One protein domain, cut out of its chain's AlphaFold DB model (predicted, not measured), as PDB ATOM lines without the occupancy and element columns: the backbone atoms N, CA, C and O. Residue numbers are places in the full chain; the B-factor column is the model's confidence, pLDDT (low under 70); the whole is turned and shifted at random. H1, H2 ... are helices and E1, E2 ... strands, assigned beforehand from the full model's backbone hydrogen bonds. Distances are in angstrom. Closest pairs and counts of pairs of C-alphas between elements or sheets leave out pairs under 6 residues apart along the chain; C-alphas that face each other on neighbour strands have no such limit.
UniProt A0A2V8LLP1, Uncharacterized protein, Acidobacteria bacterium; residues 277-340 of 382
ATOM      1  N   ASP A 277       3.158  36.847  24.106       96.38
ATOM      2  CA  ASP A 277       2.040  37.170  24.992       96.38
ATOM      3  C   ASP A 277       1.379  35.927  25.607       96.38
ATOM      4  O   ASP A 277       0.324  36.032  26.235       96.38
ATOM      5  N   ALA A 278       1.980  34.747  25.449       97.31
ATOM      6  CA  ALA A 278       1.417  33.513  25.963       97.31
ATOM      7  C   ALA A 278       1.867  33.213  27.401       97.31
ATOM      8  O   ALA A 278       3.024  33.376  27.783       97.31
ATOM      9  N   VAL A 279       0.935  32.705  28.200       97.69
ATOM     10  CA  VAL A 279       1.149  32.205  29.557       97.69
ATOM     11  C   VAL A 279       1.094  30.685  29.524       97.69
ATOM     12  O   VAL A 279       0.194  30.102  28.921       97.69
ATOM     13  N   GLN A 280       2.048  30.028  30.181       97.19
ATOM     14  CA  GLN A 280       2.038  28.575  30.316       97.19
ATOM     15  C   GLN A 280       1.105  28.151  31.454       97.19
ATOM     16  O   GLN A 280       1.236  28.598  32.595       97.19
ATOM     17  N   PHE A 281       0.184  27.244  31.160       97.50
ATOM     18  CA  PHE A 281      -0.482  26.419  32.155       97.50
ATOM     19  C   PHE A 281       0.299  25.118  32.325       97.50
ATOM     20  O   PHE A 281       0.619  24.457  31.339       97.50
ATOM     21  N   VAL A 282       0.550  24.719  33.571       97.19
ATOM     22  CA  VAL A 282       1.118  23.410  33.914       97.19
ATOM     23  C   VAL A 282       0.153  22.729  34.875       97.19
ATOM     24  O   VAL A 282      -0.164  23.289  35.929       97.19
ATOM     25  N   ASN A 283      -0.350  21.553  34.497       97.06
ATOM     26  CA  ASN A 283      -1.220  20.770  35.367       97.06
ATOM     27  C   ASN A 283      -0.441  20.312  36.608       97.06
ATOM     28  O   ASN A 283       0.764  20.083  36.541       97.06
ATOM     29  N   SER A 284      -1.111  20.195  37.754       95.88
ATOM     30  CA  SER A 284      -0.462  19.753  38.989       95.88
ATOM     31  C   SER A 284      -1.387  18.887  39.824       95.88
ATOM     32  O   SER A 284      -2.521  19.267  40.103       95.88
ATOM     33  N   LYS A 285      -0.861  17.757  40.306       96.31
ATOM     34  CA  LYS A 285      -1.595  16.823  41.168       96.31
ATOM     35  C   LYS A 285      -1.882  17.376  42.568       96.31
ATOM     36  O   LYS A 285      -2.797  16.904  43.233       96.31
ATOM     37  N   LYS A 286      -1.117  18.378  43.028       94.38
ATOM     38  CA  LYS A 286      -1.087  18.827  44.437       94.38
ATOM     39  C   LYS A 286      -2.454  19.252  44.997       94.38
ATOM     40  O   LYS A 286      -2.660  19.132  46.199       94.38
ATOM     41  N   ASN A 287      -3.359  19.740  44.148       91.12
ATOM     42  CA  ASN A 287      -4.658  20.287  44.559       91.12
ATOM     43  C   ASN A 287      -5.846  19.578  43.897       91.12
ATOM     44  O   ASN A 287      -6.934  20.145  43.837       91.12
ATOM     45  N   LEU A 288      -5.639  18.375  43.369       95.75
ATOM     46  CA  LEU A 288      -6.714  17.576  42.796       95.75
ATOM     47  C   LEU A 288      -7.194  16.559  43.826       95.75
ATOM     48  O   LEU A 288      -6.396  16.006  44.583       95.75
ATOM     49  N   ASP A 289      -8.490  16.286  43.826       95.69
ATOM     50  CA  ASP A 289      -9.120  15.248  44.630       95.69
ATOM     51  C   ASP A 289     -10.064  14.390  43.772       95.69
ATOM     52  O   ASP A 289     -10.226  14.607  42.565       95.69
ATOM     53  N   GLY A 290     -10.631  13.354  44.399       95.62
ATOM     54  CA  GLY A 290     -11.604  12.452  43.787       95.62
ATOM     55  C   GLY A 290     -11.196  11.979  42.390       95.62
ATOM     56  O   GLY A 290     -10.073  11.530  42.163       95.62
ATOM     57  N   LYS A 291     -12.116  12.134  41.432       94.50
ATOM     58  CA  LYS A 291     -11.920  11.673  40.055       94.50
ATOM     59  C   LYS A 291     -10.827  12.416  39.291       94.50
ATOM     60  O   LYS A 291     -10.168  11.805  38.456       94.50
ATOM     61  N   LEU A 292     -10.579  13.691  39.586       95.88
ATOM     62  CA  LEU A 292      -9.467  14.401  38.952       95.88
ATOM     63  C   LEU A 292      -8.117  13.869  39.441       95.88
ATOM     64  O   LEU A 292      -7.199  13.716  38.643       95.88
ATOM     65  N   ALA A 293      -7.989  13.547  40.729       97.00
ATOM     66  CA  ALA A 293      -6.762  12.949  41.251       97.00
ATOM     67  C   ALA A 293      -6.513  11.536  40.694       97.00
ATOM     68  O   ALA A 293      -5.363  11.196  40.405       97.00
ATOM     69  N   GLU A 294      -7.575  10.735  40.540       96.69
ATOM     70  CA  GLU A 294      -7.527   9.384  39.953       96.69
ATOM     71  C   GLU A 294      -7.086   9.405  38.484       96.69
ATOM     72  O   GLU A 294      -6.291   8.567  38.069       96.69
ATOM     73  N   HIS A 295      -7.565  10.382  37.710       96.44
ATOM     74  CA  HIS A 295      -7.296  10.502  36.274       96.44
ATOM     75  C   HIS A 295      -6.255  11.581  35.946       96.44
ATOM     76  O   HIS A 295      -6.256  12.149  34.853       96.44
ATOM     77  N   TYR A 296      -5.372  11.891  36.896       96.75
ATOM     78  CA  TYR A 296      -4.327  12.884  36.698       96.75
ATOM     79  C   TYR A 296      -3.323  12.449  35.627       96.75
ATOM     80  O   TYR A 296      -2.760  11.359  35.697       96.75
ATOM     81  N   VAL A 297      -3.035  13.362  34.700       96.38
ATOM     82  CA  VAL A 297      -1.937  13.253  33.736       96.38
ATOM     83  C   VAL A 297      -1.170  14.573  33.717       96.38
ATOM     84  O   VAL A 297      -1.771  15.652  33.781       96.38
ATOM     85  N   ASP A 298       0.156  14.492  33.625       96.81
ATOM     86  CA  ASP A 298       1.010  15.657  33.430       96.81
ATOM     87  C   ASP A 298       0.823  16.214  32.016       96.81
ATOM     88  O   ASP A 298       1.113  15.565  31.008       96.81
ATOM     89  N   PHE A 299       0.342  17.450  31.942       97.31
ATOM     90  CA  PHE A 299       0.239  18.180  30.691       97.31
ATOM     91  C   PHE A 299       0.515  19.661  30.915       97.31
ATOM     92  O   PHE A 299       0.343  20.209  32.009       97.31
ATOM     93  N   SER A 300       0.922  20.324  29.841       96.75
ATOM     94  CA  SER A 300       1.038  21.774  29.806       96.75
ATOM     95  C   SER A 300       0.581  22.308  28.458       96.75
ATOM     96  O   SER A 300       0.630  21.609  27.443       96.75
ATOM     97  N   PHE A 301       0.108  23.546  28.459       97.06
ATOM     98  CA  PHE A 301      -0.257  24.263  27.245       97.06
ATOM     99  C   PHE A 301      -0.033  25.759  27.443       97.06
ATOM    100  O   PHE A 301       0.063  26.242  28.571       97.06
ATOM    101  N   TYR A 302       0.048  26.493  26.342       97.69
ATOM    102  CA  TYR A 302       0.163  27.945  26.346       97.69
ATOM    103  C   TYR A 302      -1.181  28.569  25.966       97.69
ATOM    104  O   TYR A 302      -1.883  28.045  25.106       97.69
ATOM    105  N   TYR A 303      -1.546  29.679  26.600       97.69
ATOM    106  CA  TYR A 303      -2.757  30.440  26.287       97.69
ATOM    107  C   TYR A 303      -2.471  31.947  26.325       97.69
ATOM    108  O   TYR A 303      -1.542  32.356  27.022       97.69
ATOM    109  N   PRO A 304      -3.221  32.798  25.604       97.69
ATOM    110  CA  PRO A 304      -2.959  34.237  25.596       97.69
ATOM    111  C   PRO A 304      -3.128  34.859  26.988       97.69
ATOM    112  O   PRO A 304      -4.077  34.542  27.704       97.69
ATOM    113  N   ASN A 305      -2.259  35.801  27.359       97.44
ATOM    114  CA  ASN A 305      -2.308  36.496  28.654       97.44
ATOM    115  C   ASN A 305      -3.610  37.281  28.902       97.44
ATOM    116  O   ASN A 305      -3.946  37.581  30.046       97.44
ATOM    117  N   SER A 306      -4.342  37.607  27.837       96.06
ATOM    118  CA  SER A 306      -5.629  38.297  27.881       96.06
ATOM    119  C   SER A 306      -6.776  37.391  28.339       96.06
ATOM    120  O   SER A 306      -7.855  37.883  28.679       96.06
ATOM    121  N   TRP A 307      -6.562  36.074  28.371       97.69
ATOM    122  CA  TRP A 307      -7.531  35.109  28.870       97.69
ATOM    123  C   TRP A 307      -7.391  34.946  30.382       97.69
ATOM    124  O   TRP A 307      -6.307  35.040  30.957       97.69
ATOM    125  N   LYS A 308      -8.508  34.662  31.048       97.19
ATOM    126  CA  LYS A 308      -8.567  34.461  32.495       97.19
ATOM    127  C   LYS A 308      -8.738  32.983  32.807       97.19
ATOM    128  O   LYS A 308      -9.642  32.341  32.277       97.19
ATOM    129  N   LYS A 309      -7.901  32.451  33.699       97.12
ATOM    130  CA  LYS A 309      -8.106  31.119  34.278       97.12
ATOM    131  C   LYS A 309      -9.333  31.138  35.188       97.12
ATOM    132  O   LYS A 309      -9.490  32.048  36.000       97.12
ATOM    133  N   ASP A 310     -10.171  30.117  35.072       96.31
ATOM    134  CA  ASP A 310     -11.287  29.897  35.983       96.31
ATOM    135  C   ASP A 310     -10.744  29.478  37.367       96.31
ATOM    136  O   ASP A 310     -10.029  28.470  37.460       96.31
ATOM    137  N   PRO A 311     -11.049  30.220  38.448       96.56
ATOM    138  CA  PRO A 311     -10.568  29.893  39.789       96.56
ATOM    139  C   PRO A 311     -11.162  28.591  40.346       96.56
ATOM    140  O   PRO A 311     -10.653  28.070  41.334       96.56
ATOM    141  N   THR A 312     -12.222  28.060  39.727       96.31
ATOM    142  CA  THR A 312     -12.883  26.809  40.128       96.31
ATOM    143  C   THR A 312     -12.328  25.569  39.424       96.31
ATOM    144  O   THR A 312     -12.752  24.458  39.728       96.31
ATOM    145  N   ALA A 313     -11.375  25.722  38.496       96.50
ATOM    146  CA  ALA A 313     -10.741  24.608  37.792       96.50
ATOM    147  C   ALA A 313      -9.385  24.228  38.412       96.50
ATOM    148  O   ALA A 313      -8.586  25.093  38.784       96.50
ATOM    149  N   GLY A 314      -9.095  22.924  38.468       95.00
ATOM    150  CA  GLY A 314      -7.848  22.398  39.038       95.00
ATOM    151  C   GLY A 314      -7.718  22.601  40.553       95.00
ATOM    152  O   GLY A 314      -6.604  22.741  41.061       95.00
ATOM    153  N   VAL A 315      -8.851  22.670  41.254       95.81
ATOM    154  CA  VAL A 315      -8.959  22.768  42.719       95.81
ATOM    155  C   VAL A 315      -9.768  21.578  43.260       95.81
ATOM    156  O   VAL A 315     -10.443  20.910  42.470       95.81
ATOM    157  N   PRO A 316      -9.745  21.304  44.577       95.38
ATOM    158  CA  PRO A 316     -10.543  20.228  45.158       95.38
ATOM    159  C   PRO A 316     -12.042  20.408  44.864       95.38
ATOM    160  O   PRO A 316     -12.582  21.505  45.017       95.38
ATOM    161  N   GLY A 317     -12.706  19.347  44.410       93.88
ATOM    162  CA  GLY A 317     -14.107  19.325  43.987       93.88
ATOM    163  C   GLY A 317     -14.366  19.841  42.569       93.88
ATOM    164  O   GLY A 317     -15.522  19.886  42.147       93.88
ATOM    165  N   ALA A 318     -13.333  20.236  41.817       95.38
ATOM    166  CA  ALA A 318     -13.496  20.717  40.449       95.38
ATOM    167  C   ALA A 318     -13.945  19.602  39.488       95.38
ATOM    168  O   ALA A 318     -13.599  18.432  39.640       95.38
ATOM    169  N   SER A 319     -14.665  19.983  38.431       94.56
ATOM    170  CA  SER A 319     -15.025  19.074  37.330       94.56
ATOM    171  C   SER A 319     -13.972  19.028  36.215       94.56
ATOM    172  O   SER A 319     -13.981  18.116  35.396       94.56
ATOM    173  N   ASN A 320     -13.079  20.023  36.154       96.62
ATOM    174  CA  ASN A 320     -12.087  20.196  35.090       96.62
ATOM    175  C   ASN A 320     -10.685  20.395  35.679       96.62
ATOM    176  O   ASN A 320     -10.528  21.079  36.693       96.62
ATOM    177  N   PHE A 321      -9.662  19.879  34.993       97.62
ATOM    178  CA  PHE A 321      -8.251  20.117  35.320       97.62
ATOM    179  C   PHE A 321      -7.841  21.563  35.045       97.62
ATOM    180  O   PHE A 321      -7.135  22.192  35.829       97.62
ATOM    181  N   ALA A 322      -8.300  22.094  33.914       97.81
ATOM    182  CA  ALA A 322      -7.998  23.441  33.472       97.81
ATOM    183  C   ALA A 322      -9.223  24.043  32.798       97.81
ATOM    184  O   ALA A 322      -9.973  23.345  32.116       97.81
ATOM    185  N   LYS A 323      -9.408  25.348  32.971       97.56
ATOM    186  CA  LYS A 323     -10.384  26.131  32.223       97.56
ATOM    187  C   LYS A 323      -9.876  27.563  32.116       97.56
ATOM    188  O   LYS A 323      -9.497  28.154  33.128       97.56
ATOM    189  N   VAL A 324      -9.821  28.091  30.902       98.00
ATOM    190  CA  VAL A 324      -9.417  29.467  30.590       98.00
ATOM    191  C   VAL A 324     -10.443  30.081  29.639       98.00
ATOM    192  O   VAL A 324     -10.973  29.404  28.760       98.00
ATOM    193  N   GLU A 325     -10.756  31.358  29.834       97.19
ATOM    194  CA  GLU A 325     -11.814  32.055  29.101       97.19
ATOM    195  C   GLU A 325     -11.357  33.442  28.643       97.19
ATOM    196  O   GLU A 325     -10.774  34.203  29.420       97.19
ATOM    197  N   ARG A 326     -11.708  33.816  27.409       97.19
ATOM    198  CA  ARG A 326     -11.726  35.216  26.972       97.19
ATOM    199  C   ARG A 326     -13.118  35.780  27.207       97.19
ATOM    200  O   ARG A 326     -14.087  35.307  26.610       97.19
ATOM    201  N   ARG A 327     -13.224  36.795  28.064       93.62
ATOM    202  CA  ARG A 327     -14.490  37.479  28.357       93.62
ATOM    203  C   ARG A 327     -14.522  38.868  27.735       93.62
ATOM    204  O   ARG A 327     -13.543  39.604  27.821       93.62
ATOM    205  N   LEU A 328     -15.661  39.223  27.157       91.56
ATOM    206  CA  LEU A 328     -16.009  40.581  26.767       91.56
ATOM    207  C   LEU A 328     -16.844  41.238  27.874       91.56
ATOM    208  O   LEU A 328     -17.652  40.558  28.513       91.56
ATOM    209  N   PRO A 329     -16.699  42.552  28.100       89.81
ATOM    210  CA  PRO A 329     -17.595  43.285  28.983       89.81
ATOM    211  C   PRO A 329     -19.069  43.162  28.539       89.81
ATOM    212  O   PRO A 329     -19.334  43.116  27.337       89.81
ATOM    213  N   PRO A 330     -20.037  43.155  29.474       89.69
ATOM    214  CA  PRO A 330     -19.845  43.220  30.924       89.69
ATOM    215  C   PRO A 330     -19.417  41.891  31.569       89.69
ATOM    216  O   PRO A 330     -18.728  41.941  32.578       89.69
ATOM    217  N   ASP A 331     -19.765  40.729  31.007       86.25
ATOM    218  CA  ASP A 331     -19.323  39.411  31.514       86.25
ATOM    219  C   ASP A 331     -19.661  38.270  30.526       86.25
ATOM    220  O   ASP A 331     -20.118  37.186  30.885       86.25
ATOM    221  N   PHE A 332     -19.483  38.521  29.230       87.75
ATOM    222  CA  PHE A 332     -19.809  37.562  28.179       87.75
ATOM    223  C   PHE A 332     -18.590  36.718  27.803       87.75
ATOM    224  O   PHE A 332     -17.588  37.251  27.329       87.75
ATOM    225  N   THR A 333     -18.664  35.396  27.959       91.00
ATOM    226  CA  THR A 333     -17.605  34.496  27.482       91.00
ATOM    227  C   THR A 333     -17.625  34.430  25.958       91.00
ATOM    228  O   THR A 333     -18.562  33.907  25.362       91.00
ATOM    229  N   GLN A 334     -16.575  34.954  25.332       92.62
ATOM    230  CA  GLN A 334     -16.404  34.946  23.884       92.62
ATOM    231  C   GLN A 334     -15.700  33.675  23.406       92.62
ATOM    232  O   GLN A 334     -16.105  33.085  22.410       92.62
ATOM    233  N   GLU A 335     -14.656  33.255  24.120       94.56
ATOM    234  CA  GLU A 335     -13.879  32.049  23.825       94.56
ATOM    235  C   GLU A 335     -13.622  31.296  25.134       94.56
ATOM    236  O   GLU A 335     -13.436  31.905  26.190       94.56
ATOM    237  N   ASN A 336     -13.635  29.966  25.075       94.56
ATOM    238  CA  ASN A 336     -13.422  29.094  26.225       94.56
ATOM    239  C   ASN A 336     -12.587  27.888  25.793       94.56
ATOM    240  O   ASN A 336     -12.857  27.282  24.757       94.56
ATOM    241  N   PHE A 337     -11.602  27.538  26.613       96.81
ATOM    242  CA  PHE A 337     -10.881  26.278  26.531       96.81
ATOM    243  C   PHE A 337     -10.917  25.588  27.895       96.81
ATOM    244  O   PHE A 337     -10.576  26.193  28.914       96.81
ATOM    245  N   ALA A 338     -11.305  24.313  27.915       96.44
ATOM    246  CA  ALA A 338     -11.372  23.503  29.123       96.44
ATOM    247  C   ALA A 338     -10.794  22.107  28.880       96.44
ATOM    248  O   ALA A 338     -10.988  21.519  27.818       96.44
ATOM    249  N   VAL A 339     -10.113  21.572  29.894       96.75
ATOM    250  CA  VAL A 339      -9.553  20.218  29.904       96.75
ATOM    251  C   VAL A 339     -10.216  19.439  31.031       96.75
ATOM    252  O   VAL A 339     -10.075  19.795  32.204       96.75
ATOM    253  N   GLY A 340     -10.940  18.383  30.671       95.31
ATOM    254  CA  GLY A 340     -11.609  17.467  31.595       95.31
ATOM    255  C   GLY A 340     -11.127  16.029  31.422       95.31
ATOM    256  O   GLY A 340     -10.115  15.773  30.773       95.31
TER     257      GLY A 340
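Overview. This is residues 277 to 340 of the 382 residues of an uncharacterized protein of Acidobacteria bacterium (UniProt A0A2V8LLP1). Two antiparallel two-stranded ribbons, E1 with E2 and the hairpin E3 with E4, run along the long axis with few contacts between them, and the short helix H1 is at one end, opposite the turn of the hairpin. A long stretch, residues 305 to 321, leads from E2 to E3, and its residues 308 to 309 pair with residues 324 to 325 of E3. The printed part has 64 residues, with one named helix and four named strands in the order E1, H1, E2, E3, E4, under half of the residues being in named elements. The class is mostly strand, and the two sheets, E1 - E2 and E3 - E4, are both antiparallel. The whole is compact, with a radius of gyration of the C-alphas of 12.3 A, and elongated, spanning 36 by 23 by 14 A.

Along the chain. Find C-alpha 278 at (1.417, 33.513, 25.963); from there E1 runs through residues 278 to 282, 12.9 A. H1 is residues 290 to 294, beginning at C-alpha 290 at (-11.604, 12.452, 43.787). E2, residues 299 to 304, covers 17.1 A. E3, residues 322 to 328, covers 20.1 A. E4, residues 332 to 339, covers 20.2 A, bends by 65 degrees at residue 335 and ends at C-alpha 339 at (-9.553, 20.218, 29.904).

Arrangement. Look first at E1 and E2, antiparallel at 156 degrees, where C-alphas 280 and 302 face each other at 4.4 A. Between them N 279 and O 303 are within hydrogen-bond range at 2.8 A, as are N 303 and O 279 at 2.9 A. In H1 every O i to N i+4 pair is within hydrogen-bond range. H1 is apart from E3 and from E4. E3 and E4 form a hairpin, antiparallel at 168 degrees; C-alphas 323 and 338 face each other at 4.2 A. Here N 324 and O 337 are within hydrogen-bond range at 2.9 A, and N 332 and O 328 at 2.8 A. Between the sheets, the closest C-alphas of E2 and E3 are those of Tyr 303 and Val 324, 8.0 A apart. E1 and E3 are apart, but only just, at 8.2 A. E4 is apart from E1 and from E2.

Size, cuts and confidence. The two C-alphas farthest apart are those of Glu 294 and Pro 330, at 37.1 A. The printed part runs from 277 to 340 and has no cut. The link from E2 to E3, 17 residues, is long; those from H1 to E2 and from E3 to E4 are tight, and that from E1 to H1 is short. The mean pLDDT of the printed part is 95.6, and no printed residue is under 70.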